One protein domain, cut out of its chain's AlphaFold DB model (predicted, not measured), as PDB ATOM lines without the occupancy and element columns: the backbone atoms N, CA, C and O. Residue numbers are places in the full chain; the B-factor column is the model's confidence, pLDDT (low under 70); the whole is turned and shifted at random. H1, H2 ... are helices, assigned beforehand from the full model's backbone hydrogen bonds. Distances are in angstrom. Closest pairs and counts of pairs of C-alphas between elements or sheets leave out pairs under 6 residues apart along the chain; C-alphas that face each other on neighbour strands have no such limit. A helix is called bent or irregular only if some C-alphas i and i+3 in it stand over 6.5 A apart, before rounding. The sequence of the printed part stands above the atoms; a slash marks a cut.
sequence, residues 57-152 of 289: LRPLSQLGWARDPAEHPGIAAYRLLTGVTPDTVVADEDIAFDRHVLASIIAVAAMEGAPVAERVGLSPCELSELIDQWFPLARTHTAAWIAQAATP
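Overview. This is residues 57 to 152 of the 289 residues of an uncharacterized protein of Rhizobiales bacterium 12-66-7 (UniProt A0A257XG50). What does the domain look like? It is a squat, splayed bundle of two helical hairpins, H1 with H2 and H4 with H5; going round it in the order H1, H2, H4, H5, each helix runs opposite to the next, and the H2 to H4 side is the looser one. The four-residue H3 sits at one end, between the end of H2 and the beginning of H4. What are its make-up and size? The printed part has 96 residues with five named helices in the order H1 to H5 and no named strand; its class is all helix, though under half of the residues, 47, are in named elements. It is compact, with a radius of gyration of the C-alphas of 12.8 A and spans of 38 by 30 by 21 A.

Along the chain. What comes first? Residues 57 to 72 hold no named element, and H1 follows, residues 73 to 82, 14.0 A long, beginning at C-alpha 73 at (171.298, 216.720, 110.187). Which helix is longest? H2, residues 94 to 109, spans 22.8 A from C-alpha 94 at (154.507, 223.113, 91.225). What follows it? H3 is residues 116 to 119, and H4 is residues 124 to 134, 15.4 A long. H5, residues 136 to 141, 10.3 A long, ends at C-alpha 141 at (163.649, 205.315, 107.500); it is irregular, with C-alphas 137 and 140 7.4 A apart.

Arrangement. How do H1 and H2 stand? This helical hairpin touches, its closest C-alphas being those of Gly 74 and Ala 107, 4.7 A apart, at a shallow tilt of 32 degrees, opposite ways. What does H5 touch? It touches H1, closest at the C-alphas of Leu 81 and Ala 138, 5.4 A apart, at a steep tilt of 41 degrees. It also touches H4, its hairpin partner, closest at the C-alphas of Ile 131 and Arg 139, 6.3 A apart, at a steep tilt of 44 degrees. Which helices are close but not clearly touching, apart, or touch only at the corner? H2 and H4 are close but not clearly touching, with the C-alphas of Arg 99 and Trp 134 closest at 6.5 A, while H2 and H5 are apart. H2, with residues 106 to 109 alone, and H3 only just touch, with 3 pairs of C-alphas within 8 A, and only at the corner; the closest are those of Ala 109 and Arg 119, 5.2 A apart. What do the backbones show? In H1, H2 and H4 each O i to N i+4 pair is within hydrogen-bond range; in H5 0 of 2 are, beside 1 of 3 O i to N i+3 pairs, and H3 is too short for an O i to N i+4 pair.

Size, cuts and confidence. How far does it reach? The two C-alphas farthest apart, of Thr 88 and Pro 152, are 37.7 A apart. Are there cuts or long links? The printed part has no cut, and the link from H1 to H2, 11 residues, is long. Where is confidence low? Residues 57 to 70 and 147 to 152 have pLDDT under 70, and the mean of the printed part is 80.9.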
ATOM      1  N   LEU A  57     164.774 208.956 123.739       42.09
ATOM      2  CA  LEU A  57     164.990 209.340 122.341       42.09
ATOM      3  C   LEU A  57     166.480 209.574 122.084       42.09
ATOM      4  O   LEU A  57     167.076 210.543 122.548       42.09
ATOM      5  N   ARG A  58     167.106 208.658 121.333       44.75
ATOM      6  CA  ARG A  58     168.450 208.892 120.792       44.75
ATOM      7  C   ARG A  58     168.426 210.155 119.919       44.75
ATOM      8  O   ARG A  58     167.509 210.280 119.105       44.75
ATOM      9  N   PRO A  59     169.438 211.040 120.007       47.75
ATOM     10  CA  PRO A  59     169.590 212.142 119.067       47.75
ATOM     11  C   PRO A  59     169.515 211.620 117.633       47.75
ATOM     12  O   PRO A  59     170.124 210.597 117.314       47.75
ATOM     13  N   LEU A  60     168.786 212.319 116.758       49.78
ATOM     14  CA  LEU A  60     168.566 211.892 115.373       49.78
ATOM     15  C   LEU A  60     169.870 211.650 114.595       49.78
ATOM     16  O   LEU A  60     169.895 210.802 113.705       49.78
ATOM     17  N   SER A  61     170.979 212.281 114.991       46.09
ATOM     18  CA  SER A  61     172.331 212.005 114.484       46.09
ATOM     19  C   SER A  61     172.803 210.554 114.677       46.09
ATOM     20  O   SER A  61     173.663 210.086 113.937       46.09
ATOM     21  N   GLN A  62     172.225 209.806 115.622       45.78
ATOM     22  CA  GLN A  62     172.568 208.409 115.917       45.78
ATOM     23  C   GLN A  62     171.699 207.379 115.170       45.78
ATOM     24  O   GLN A  62     171.909 206.178 115.335       45.78
ATOM     25  N   LEU A  63     170.736 207.817 114.346       53.75
ATOM     26  CA  LEU A  63     169.831 206.946 113.574       53.75
ATOM     27  C   LEU A  63     170.393 206.503 112.203       53.75
ATOM     28  O   LEU A  63     169.695 205.835 111.447       53.75
ATOM     29  N   GLY A  64     171.653 206.826 111.880       53.09
ATOM     30  CA  GLY A  64     172.395 206.198 110.772       53.09
ATOM     31  C   GLY A  64     171.985 206.591 109.344       53.09
ATOM     32  O   GLY A  64     172.351 205.898 108.401       53.09
ATOM     33  N   TRP A  65     171.235 207.682 109.156       60.72
ATOM     34  CA  TRP A  65     170.824 208.194 107.831       60.72
ATOM     35  C   TRP A  65     171.789 209.241 107.247       60.72
ATOM     36  O   TRP A  65     171.734 209.554 106.052       60.72
ATOM     37  N   ALA A  66     172.690 209.776 108.071       56.75
ATOM     38  CA  ALA A  66     173.816 210.567 107.598       56.75
ATOM     39  C   ALA A  66     174.797 209.648 106.850       56.75
ATOM     40  O   ALA A  66     175.143 208.574 107.341       56.75
ATOM     41  N   ARG A  67     175.241 210.053 105.652       60.84
ATOM     42  CA  ARG A  67     176.254 209.287 104.895       60.84
ATOM     43  C   ARG A  67     177.647 209.448 105.508       60.84
ATOM     44  O   ARG A  67     178.508 208.603 105.284       60.84
ATOM     45  N   ASP A  68     177.840 210.528 106.258       63.12
ATOM     46  CA  ASP A  68     179.062 210.916 106.952       63.12
ATOM     47  C   ASP A  68     178.674 211.458 108.344       63.12
ATOM     48  O   ASP A  68     177.748 212.268 108.423       63.12
ATOM     49  N   PRO A  69     179.346 211.059 109.440       61.28
ATOM     50  CA  PRO A  69     179.159 211.657 110.765       61.28
ATOM     51  C   PRO A  69     179.280 213.191 110.814       61.28
ATOM     52  O   PRO A  69     178.748 213.807 111.735       61.28
ATOM     53  N   ALA A  70     179.972 213.809 109.851       66.88
ATOM     54  CA  ALA A  70     180.126 215.262 109.736       66.88
ATOM     55  C   ALA A  70     178.990 215.959 108.958       66.88
ATOM     56  O   ALA A  70     178.989 217.186 108.831       66.88
ATOM     57  N   GLU A  71     178.043 215.206 108.395       74.25
ATOM     58  CA  GLU A  71     176.956 215.762 107.595       74.25
ATOM     59  C   GLU A  71     175.899 216.452 108.467       74.25
ATOM     60  O   GLU A  71     175.442 215.905 109.470       74.25
ATOM     61  N   HIS A  72     175.479 217.657 108.066       81.50
ATOM     62  CA  HIS A  72     174.483 218.410 108.818       81.50
ATOM     63  C   HIS A  72     173.150 217.645 108.876       81.50
ATOM     64  O   HIS A  72     172.636 217.269 107.814       81.50
ATOM     65  N   PRO A  73     172.535 217.473 110.062       80.88
ATOM     66  CA  PRO A  73     171.298 216.720 110.187       80.88
ATOM     67  C   PRO A  73     170.192 217.208 109.232       80.88
ATOM     68  O   PRO A  73     169.655 216.440 108.441       80.88
ATOM     69  N   GLY A  74     169.900 218.504 109.165       84.94
ATOM     70  CA  GLY A  74     168.862 218.971 108.236       84.94
ATOM     71  C   GLY A  74     169.136 218.612 106.764       84.94
ATOM     72  O   GLY A  74     168.224 218.221 106.038       84.94
ATOM     73  N   ILE A  75     170.402 218.637 106.324       85.69
ATOM     74  CA  ILE A  75     170.774 218.292 104.941       85.69
ATOM     75  C   ILE A  75     170.514 216.814 104.663       85.69
ATOM     76  O   ILE A  75     169.926 216.477 103.633       85.69
ATOM     77  N   ALA A  76     170.922 215.922 105.562       87.44
ATOM     78  CA  ALA A  76     170.718 214.506 105.317       87.44
ATOM     79  C   ALA A  76     169.244 214.076 105.505       87.44
ATOM     80  O   ALA A  76     168.829 213.133 104.836       87.44
ATOM     81  N   ALA A  77     168.432 214.795 106.296       88.88
ATOM     82  CA  ALA A  77     167.002 214.534 106.454       88.88
ATOM     83  C   ALA A  77     166.261 214.966 105.187       88.88
ATOM     84  O   ALA A  77     165.481 214.202 104.616       88.88
ATOM     85  N   TYR A  78     166.605 216.148 104.668       91.69
ATOM     86  CA  TYR A  78     166.132 216.608 103.370       91.69
ATOM     87  C   TYR A  78     166.522 215.631 102.254       91.69
ATOM     88  O   TYR A  78     165.691 215.276 101.419       91.69
ATOM     89  N   ARG A  79     167.771 215.149 102.233       91.12
ATOM     90  CA  ARG A  79     168.226 214.172 101.234       91.12
ATOM     91  C   ARG A  79     167.540 212.823 101.385       91.12
ATOM     92  O   ARG A  79     167.252 212.195 100.373       91.12
ATOM     93  N   LEU A  80     167.274 212.370 102.606       90.31
ATOM     94  CA  LEU A  80     166.536 211.135 102.853       90.31
ATOM     95  C   LEU A  80     165.148 211.191 102.204       90.31
ATOM     96  O   LEU A  80     164.747 210.252 101.524       90.31
ATOM     97  N   LEU A  81     164.454 212.318 102.367       91.50
ATOM     98  CA  LEU A  81     163.146 212.555 101.764       91.50
ATOM     99  C   LEU A  81     163.241 212.717 100.247       91.50
ATOM    100  O   LEU A  81     162.448 212.154  99.491       91.50
ATOM    101  N   THR A  82     164.208 213.512  99.787       90.75
ATOM    102  CA  THR A  82     164.196 214.007  98.412       90.75
ATOM    103  C   THR A  82     165.057 213.225  97.427       90.75
ATOM    104  O   THR A  82     164.794 213.298  96.227       90.75
ATOM    105  N   GLY A  83     166.049 212.482  97.916       88.38
ATOM    106  CA  GLY A  83     167.113 211.838  97.143       88.38
ATOM    107  C   GLY A  83     168.285 212.762  96.781       88.38
ATOM    108  O   GLY A  83     169.307 212.285  96.289       88.38
ATOM    109  N   VAL A  84     168.171 214.068  97.037       86.88
ATOM    110  CA  VAL A  84     169.117 215.109  96.602       86.88
ATOM    111  C   VAL A  84     169.395 216.103  97.727       86.88
ATOM    112  O   VAL A  84     168.664 216.161  98.711       86.88
ATOM    113  N   THR A  85     170.470 216.876  97.625       84.12
ATOM    114  CA  THR A  85     170.776 217.899  98.632       84.12
ATOM    115  C   THR A  85     170.008 219.191  98.344       84.12
ATOM    116  O   THR A  85     169.746 219.492  97.174       84.12
ATOM    117  N   PRO A  86     169.651 219.976  99.377       78.50
ATOM    118  CA  PRO A  86     168.823 221.170  99.209       78.50
ATOM    119  C   PRO A  86     169.378 222.161  98.166       78.50
ATOM    120  O   PRO A  86     168.634 222.726  97.366       78.50
ATOM    121  N   ASP A  87     170.697 222.336  98.119       73.25
ATOM    122  CA  ASP A  87     171.413 223.281  97.252       73.25
ATOM    123  C   ASP A  87     171.381 222.942  95.749       73.25
ATOM    124  O   ASP A  87     171.713 223.794  94.916       73.25
ATOM    125  N   THR A  88     170.983 221.712  95.413       74.94
ATOM    126  CA  THR A  88     170.907 221.199  94.037       74.94
ATOM    127  C   THR A  88     169.482 221.151  93.489       74.94
ATOM    128  O   THR A  88     169.294 220.884  92.303       74.94
ATOM    129  N   VAL A  89     168.474 221.419  94.324       79.81
ATOM    130  CA  VAL A  89     167.070 221.281  93.933       79.81
ATOM    131  C   VAL A  89     166.605 222.444  93.067       79.81
ATOM    132  O   VAL A  89     166.589 223.607  93.484       79.81
ATOM    133  N   VAL A  90     166.141 222.080  91.874       78.50
ATOM    134  CA  VAL A  90     165.351 222.929  90.986       78.50
ATOM    135  C   VAL A  90     163.879 222.620  91.258       78.50
ATOM    136  O   VAL A  90     163.442 221.482  91.109       78.50
ATOM    137  N   ALA A  91     163.138 223.620  91.724       80.06
ATOM    138  CA  ALA A  91     161.764 223.487  92.209       80.06
ATOM    139  C   ALA A  91     160.821 224.381  91.392       80.06
ATOM    140  O   ALA A  91     160.004 225.115  91.944       80.06
ATOM    141  N   ASP A  92     160.991 224.378  90.072       80.69
ATOM    142  CA  ASP A  92     160.270 225.288  89.179       80.69
ATOM    143  C   ASP A  92     158.837 224.804  88.957       80.69
ATOM    144  O   ASP A  92     157.892 225.585  89.052       80.69
ATOM    145  N   GLU A  93     158.655 223.497  88.768       90.06
ATOM    146  CA  GLU A  93     157.336 222.880  88.674       90.06
ATOM    147  C   GLU A  93     156.633 222.835  90.030       90.06
ATOM    148  O   GLU A  93     157.245 222.591  91.069       90.06
ATOM    149  N   ASP A  94     155.318 223.011  90.015       91.75
ATOM    150  CA  ASP A  94     154.507 223.113  91.225       91.75
ATOM    151  C   ASP A  94     154.561 221.870  92.119       91.75
ATOM    152  O   ASP A  94     154.660 221.992  93.337       91.75
ATOM    153  N   ILE A  95     154.575 220.669  91.534       91.12
ATOM    154  CA  ILE A  95     154.710 219.427  92.306       91.12
ATOM    155  C   ILE A  95     156.109 219.293  92.925       91.12
ATOM    156  O   ILE A  95     156.252 218.863  94.069       91.12
ATOM    157  N   ALA A  96     157.152 219.698  92.193       92.25
ATOM    158  CA  ALA A  96     158.526 219.688  92.685       92.25
ATOM    159  C   ALA A  96     158.718 220.725  93.800       92.25
ATOM    160  O   ALA A  96     159.428 220.466  94.773       92.25
ATOM    161  N   PHE A  97     158.041 221.869  93.685       94.88
ATOM    162  CA  PHE A  97     158.003 222.907  94.703       94.88
ATOM    163  C   PHE A  97     157.291 222.458  95.975       94.88
ATOM    164  O   PHE A  97     157.870 222.571  97.051       94.88
ATOM    165  N   ASP A  98     156.095 221.882  95.868       95.56
ATOM    166  CA  ASP A  98     155.364 221.368  97.030       95.56
ATOM    167  C   ASP A  98     156.195 220.300  97.758       95.56
ATOM    168  O   ASP A  98     156.369 220.349  98.977       95.56
ATOM    169  N   ARG A  99     156.827 219.401  96.996       95.62
ATOM    170  CA  ARG A  99     157.749 218.401  97.536       95.62
ATOM    171  C   ARG A  99     158.964 219.023  98.232       95.62
ATOM    172  O   ARG A  99     159.369 218.533  99.285       95.62
ATOM    173  N   HIS A 100     159.551 220.076  97.660       95.25
ATOM    174  CA  HIS A 100     160.650 220.821  98.277       95.25
ATOM    175  C   HIS A 100     160.216 221.447  99.606       95.25
ATOM    176  O   HIS A 100     160.877 221.227 100.616       95.25
ATOM    177  N   VAL A 101     159.088 222.160  99.623       96.69
ATOM    178  CA  VAL A 101     158.553 222.821 100.822       96.69
ATOM    179  C   VAL A 101     158.318 221.810 101.942       96.69
ATOM    180  O   VAL A 101     158.805 222.003 103.055       96.69
ATOM    181  N   LEU A 102     157.614 220.712 101.650       97.56
ATOM    182  CA  LEU A 102     157.333 219.672 102.640       97.56
ATOM    183  C   LEU A 102     158.629 219.077 103.206       97.56
ATOM    184  O   LEU A 102     158.763 218.934 104.421       97.56
ATOM    185  N   ALA A 103     159.607 218.789 102.341       95.94
ATOM    186  CA  ALA A 103     160.894 218.252 102.767       95.94
ATOM    187  C   ALA A 103     161.700 219.241 103.615       95.94
ATOM    188  O   ALA A 103     162.321 218.824 104.588       95.94
ATOM    189  N   SER A 104     161.682 220.533 103.280       95.69
ATOM    190  CA  SER A 104     162.374 221.584 104.037       95.69
ATOM    191  C   SER A 104     161.829 221.714 105.457       95.69
ATOM    192  O   SER A 104     162.606 221.726 106.411       95.69
ATOM    193  N   ILE A 105     160.503 221.718 105.617       96.50
ATOM    194  CA  ILE A 105     159.876 221.848 106.937       96.50
ATOM    195  C   ILE A 105     160.185 220.623 107.807       96.50
ATOM    196  O   ILE A 105     160.563 220.766 108.970       96.50
ATOM    197  N   ILE A 106     160.070 219.416 107.238       94.38
ATOM    198  CA  ILE A 106     160.401 218.170 107.944       94.38
ATOM    199  C   ILE A 106     161.892 218.129 108.303       94.38
ATOM    200  O   ILE A 106     162.249 217.730 109.410       94.38
ATOM    201  N   ALA A 107     162.767 218.568 107.396       92.69
ATOM    202  CA  ALA A 107     164.204 218.604 107.625       92.69
ATOM    203  C   ALA A 107     164.587 219.537 108.774       92.69
ATOM    204  O   ALA A 107     165.435 219.157 109.576       92.69
ATOM    205  N   VAL A 108     163.958 220.713 108.883       91.19
ATOM    206  CA  VAL A 108     164.182 221.618 110.019       91.19
ATOM    207  C   VAL A 108     163.688 220.991 111.320       91.19
ATOM    208  O   VAL A 108     164.443 220.923 112.289       91.19
ATOM    209  N   ALA A 109     162.471 220.442 111.325       90.75
ATOM    210  CA  ALA A 109     161.906 219.761 112.488       90.75
ATOM    211  C   ALA A 109     162.775 218.588 112.987       90.75
ATOM    212  O   ALA A 109     162.935 218.394 114.190       90.75
ATOM    213  N   ALA A 110     163.396 217.835 112.075       87.75
ATOM    214  CA  ALA A 110     164.286 216.720 112.402       87.75
ATOM    215  C   ALA A 110     165.589 217.131 113.114       87.75
ATOM    216  O   ALA A 110     166.333 216.269 113.582       87.75
ATOM    217  N   MET A 111     165.900 218.422 113.221       84.62
ATOM    218  CA  MET A 111     167.099 218.890 113.926       84.62
ATOM    219  C   MET A 111     166.842 219.218 115.393       84.62
ATOM    220  O   MET A 111     167.784 219.388 116.158       84.62
ATOM    221  N   GLU A 112     165.579 219.300 115.794       82.62
ATOM    222  CA  GLU A 112     165.173 219.975 117.025       82.62
ATOM    223  C   GLU A 112     164.962 219.019 118.213       82.62
ATOM    224  O   GLU A 112     164.324 219.389 119.195       82.62
ATOM    225  N   GLY A 113     165.472 217.783 118.133       71.00
ATOM    226  CA  GLY A 113     165.535 216.822 119.248       71.00
ATOM    227  C   GLY A 113     164.197 216.260 119.759       71.00
ATOM    228  O   GLY A 113     164.207 215.321 120.550       71.00
ATOM    229  N   ALA A 114     163.066 216.789 119.296       74.00
ATOM    230  CA  ALA A 114     161.714 216.318 119.590       74.00
ATOM    231  C   ALA A 114     161.157 215.450 118.441       74.00
ATOM    232  O   ALA A 114     161.708 215.467 117.333       74.00
ATOM    233  N   PRO A 115     160.062 214.695 118.661       84.25
ATOM    234  CA  PRO A 115     159.402 213.969 117.586       84.25
ATOM    235  C   PRO A 115     159.022 214.909 116.444       84.25
ATOM    236  O   PRO A 115     158.395 215.950 116.642       84.25
ATOM    237  N   VAL A 116     159.403 214.528 115.227       90.00
ATOM    238  CA  VAL A 116     159.207 215.358 114.033       90.00
ATOM    239  C   VAL A 116     157.734 215.687 113.832       90.00
ATOM    240  O   VAL A 116     157.433 216.836 113.532       90.00
ATOM    241  N   ALA A 117     156.831 214.721 114.056       90.38
ATOM    242  CA  ALA A 117     155.381 214.924 113.982       90.38
ATOM    243  C   ALA A 117     154.926 216.146 114.799       90.38
ATOM    244  O   ALA A 117     154.274 217.044 114.268       90.38
ATOM    245  N   GLU A 118     155.382 216.252 116.048       88.44
ATOM    246  CA  GLU A 118     155.081 217.388 116.918       88.44
ATOM    247  C   GLU A 118     155.673 218.699 116.379       88.44
ATOM    248  O   GLU A 118     154.983 219.721 116.304       88.44
ATOM    249  N   ARG A 119     156.946 218.689 115.964       90.44
ATOM    250  CA  ARG A 119     157.641 219.902 115.494       90.44
ATOM    251  C   ARG A 119     157.116 220.428 114.159       90.44
ATOM    252  O   ARG A 119     157.255 221.625 113.892       90.44
ATOM    253  N   VAL A 120     156.473 219.575 113.361       93.25
ATOM    254  CA  VAL A 120     155.725 219.974 112.161       93.25
ATOM    255  C   VAL A 120     154.226 220.157 112.418       93.25
ATOM    256  O   VAL A 120     153.504 220.491 111.491       93.25
ATOM    257  N   GLY A 121     153.731 219.970 113.643       92.69
ATOM    258  CA  GLY A 121     152.325 220.204 113.989       92.69
ATOM    259  C   GLY A 121     151.332 219.196 113.405       92.69
ATOM    260  O   GLY A 121     150.159 219.532 113.257       92.69
ATOM    261  N   LEU A 122     151.788 217.991 113.058       93.38
ATOM    262  CA  LEU A 122     150.958 216.907 112.531       93.38
ATOM    263  C   LEU A 122     150.818 215.790 113.564       93.38
ATOM    264  O   LEU A 122     151.732 215.518 114.342       93.38
ATOM    265  N   SER A 123     149.690 215.084 113.533       91.31
ATOM    266  CA  SER A 123     149.597 213.805 114.233       91.31
ATOM    267  C   SER A 123     150.543 212.768 113.604       91.31
ATOM    268  O   SER A 123     150.890 212.869 112.422       91.31
ATOM    269  N   PRO A 124     150.938 211.721 114.351       89.81
ATOM    270  CA  PRO A 124     151.707 210.607 113.797       89.81
ATOM    271  C   PRO A 124     151.079 209.992 112.537       89.81
ATOM    272  O   PRO A 124     151.788 209.694 111.577       89.81
ATOM    273  N   CYS A 125     149.749 209.849 112.515       90.81
ATOM    274  CA  CYS A 125     149.021 209.319 111.363       90.81
ATOM    275  C   CYS A 125     149.124 210.254 110.153       90.81
ATOM    276  O   CYS A 125     149.511 209.803 109.080       90.81
ATOM    277  N   GLU A 126     148.872 211.555 110.334       93.88
ATOM    278  CA  GLU A 126     148.978 212.540 109.249       93.88
ATOM    279  C   GLU A 126     150.402 212.623 108.688       93.88
ATOM    280  O   GLU A 126     150.582 212.690 107.475       93.88
ATOM    281  N   LEU A 127     151.430 212.580 109.548       93.75
ATOM    282  CA  LEU A 127     152.817 212.557 109.080       93.75
ATOM    283  C   LEU A 127     153.120 211.275 108.289       93.75
ATOM    284  O   LEU A 127     153.811 211.336 107.273       93.75
ATOM    285  N   SER A 128     152.602 210.124 108.726       92.44
ATOM    286  CA  SER A 128     152.756 208.863 107.995       92.44
ATOM    287  C   SER A 128     152.092 208.919 106.617       92.44
ATOM    288  O   SER A 128     152.713 208.530 105.633       92.44
ATOM    289  N   GLU A 129     150.863 209.429 106.527       94.38
ATOM    290  CA  GLU A 129     150.133 209.591 105.263       94.38
ATOM    291  C   GLU A 129     150.854 210.556 104.311       94.38
ATOM    292  O   GLU A 129     150.990 210.282 103.117       94.38
ATOM    293  N   LEU A 130     151.395 211.652 104.850       96.06
ATOM    294  CA  LEU A 130     152.200 212.612 104.101       96.06
ATOM    295  C   LEU A 130     153.458 211.961 103.526       96.06
ATOM    296  O   LEU A 130     153.744 212.129 102.338       96.06
ATOM    297  N   ILE A 131     154.205 211.211 104.342       94.81
ATOM    298  CA  ILE A 131     155.409 210.498 103.898       94.81
ATOM    299  C   ILE A 131     155.051 209.462 102.833       94.81
ATOM    300  O   ILE A 131     155.738 209.374 101.816       94.81
ATOM    301  N   ASP A 132     153.957 208.731 103.017       93.19
ATOM    302  CA  ASP A 132     153.487 207.739 102.057       93.19
ATOM    303  C   ASP A 132     153.141 208.357 100.700       93.19
ATOM    304  O   ASP A 132     153.459 207.766  99.664       93.19
ATOM    305  N   GLN A 133     152.537 209.546 100.701       94.62
ATOM    306  CA  GLN A 133     152.137 210.247  99.486       94.62
ATOM    307  C   GLN A 133     153.311 210.950  98.785       94.62
ATOM    308  O   GLN A 133     153.448 210.848  97.566       94.62
ATOM    309  N   TRP A 134     154.150 211.680  99.525       95.62
ATOM    310  CA  TRP A 134     155.159 212.586  98.950       95.62
ATOM    311  C   TRP A 134     156.578 212.016  98.927       95.62
ATOM    312  O   TRP A 134     157.404 212.418  98.097       95.62
ATOM    313  N   PHE A 135     156.872 211.074  99.822       94.75
ATOM    314  CA  PHE A 135     158.210 210.530 100.042       94.75
ATOM    315  C   PHE A 135     158.195 209.001 100.219       94.75
ATOM    316  O   PHE A 135     158.792 208.486 101.169       94.75
ATOM    317  N   PRO A 136     157.575 208.233  99.299       91.31
ATOM    318  CA  PRO A 136     157.368 206.794  99.480       91.31
ATOM    319  C   PRO A 136     158.676 206.006  99.659       91.31
ATOM    320  O   PRO A 136     158.691 204.989 100.349       91.31
ATOM    321  N   LEU A 137     159.783 206.492  99.086       86.69
ATOM    322  CA  LEU A 137     161.114 205.888  99.224       86.69
ATOM    323  C   LEU A 137     161.750 206.107 100.607       86.69
ATOM    324  O   LEU A 137     162.678 205.389 100.965       86.69
ATOM    325  N   ALA A 138     161.267 207.079 101.385       86.44
ATOM    326  CA  ALA A 138     161.771 207.376 102.723       86.44
ATOM    327  C   ALA A 138     161.019 206.615 103.830       86.44
ATOM    328  O   ALA A 138     161.512 206.557 104.954       86.44
ATOM    329  N   ARG A 139     159.870 205.994 103.518       83.12
ATOM    330  CA  ARG A 139     158.953 205.335 104.472       83.12
ATOM    331  C   ARG A 139     159.655 204.434 105.496       83.12
ATOM    332  O   ARG A 139     159.329 204.458 106.679       83.12
ATOM    333  N   THR A 140     160.629 203.636 105.062       77.06
ATOM    334  CA  THR A 140     161.345 202.675 105.923       77.06
ATOM    335  C   THR A 140     162.287 203.332 106.930       77.06
ATOM    336  O   THR A 140     162.692 202.693 107.897       77.06
ATOM    337  N   HIS A 141     162.643 204.597 106.719       73.81
ATOM    338  CA  HIS A 141     163.649 205.315 107.500       73.81
ATOM    339  C   HIS A 141     163.051 206.359 108.451       73.81
ATOM    340  O   HIS A 141     163.769 206.901 109.288       73.81
ATOM    341  N   THR A 142     161.746 206.624 108.364       75.19
ATOM    342  CA  THR A 142     161.066 207.683 109.125       75.19
ATOM    343  C   THR A 142     160.275 207.168 110.327       75.19
ATOM    344  O   THR A 142     159.573 207.938 110.973       75.19
ATOM    345  N   ALA A 143     160.397 205.888 110.690       74.06
ATOM    346  CA  ALA A 143     159.674 205.320 111.834       74.06
ATOM    347  C   ALA A 143     159.949 206.079 113.151       74.06
ATOM    348  O   ALA A 143     159.034 206.313 113.935       74.06
ATOM    349  N   ALA A 144     161.187 206.544 113.360       73.25
ATOM    350  CA  ALA A 144     161.563 207.343 114.530       73.25
ATOM    351  C   ALA A 144     160.946 208.760 114.544       73.25
ATOM    352  O   ALA A 144     160.881 209.389 115.594       73.25
ATOM    353  N   TRP A 145     160.490 209.270 113.395       78.81
ATOM    354  CA  TRP A 145     159.861 210.594 113.262       78.81
ATOM    355  C   TRP A 145     158.385 210.593 113.664       78.81
ATOM    356  O   TRP A 145     157.849 211.630 114.049       78.81
ATOM    357  N   ILE A 146     157.755 209.420 113.587       73.25
ATOM    358  CA  ILE A 146     156.324 209.182 113.811       73.25
ATOM    359  C   ILE A 146     156.061 208.782 115.283       73.25
ATOM    360  O   ILE A 146     154.949 208.429 115.663       73.25
ATOM    361  N   ALA A 147     157.078 208.850 116.151       68.44
ATOM    362  CA  ALA A 147     156.929 208.536 117.568       68.44
ATOM    363  C   ALA A 147     155.857 209.415 118.237       68.44
ATOM    364  O   ALA A 147     155.733 210.610 117.969       68.44
ATOM    365  N   GLN A 148     155.069 208.796 119.114       59.66
ATOM    366  CA  GLN A 148     153.911 209.421 119.736       59.66
ATOM    367  C   GLN A 148     154.362 210.272 120.929       59.66
ATOM    368  O   GLN A 148     154.758 209.734 121.959       59.66
ATOM    369  N   ALA A 149     154.294 211.595 120.791       56.09
ATOM    370  CA  ALA A 149     154.301 212.511 121.925       56.09
ATOM    371  C   ALA A 149     152.895 213.088 122.096       56.09
ATOM    372  O   ALA A 149     152.288 213.573 121.143       56.09
ATOM    373  N   ALA A 150     152.362 212.983 123.311       54.19
ATOM    374  CA  ALA A 150     151.107 213.608 123.694       54.19
ATOM    375  C   ALA A 150     151.422 214.987 124.275       54.19
ATOM    376  O   ALA A 150     151.612 215.133 125.480       54.19
ATOM    377  N   THR A 151     151.517 215.990 123.410       59.94
ATOM    378  CA  THR A 151     151.609 217.388 123.826       59.94
ATOM    379  C   THR A 151     150.256 218.077 123.630       59.94
ATOM    380  O   THR A 151     149.583 217.838 122.623       59.94
ATOM    381  N   PRO A 152     149.808 218.905 124.595       63.97
ATOM    382  CA  PRO A 152     148.606 219.710 124.429       63.97
ATOM    383  C   PRO A 152     148.726 220.578 123.175       63.97
ATOM    384  O   PRO A 152     149.772 221.182 122.928       63.97
TER     385      PRO A 152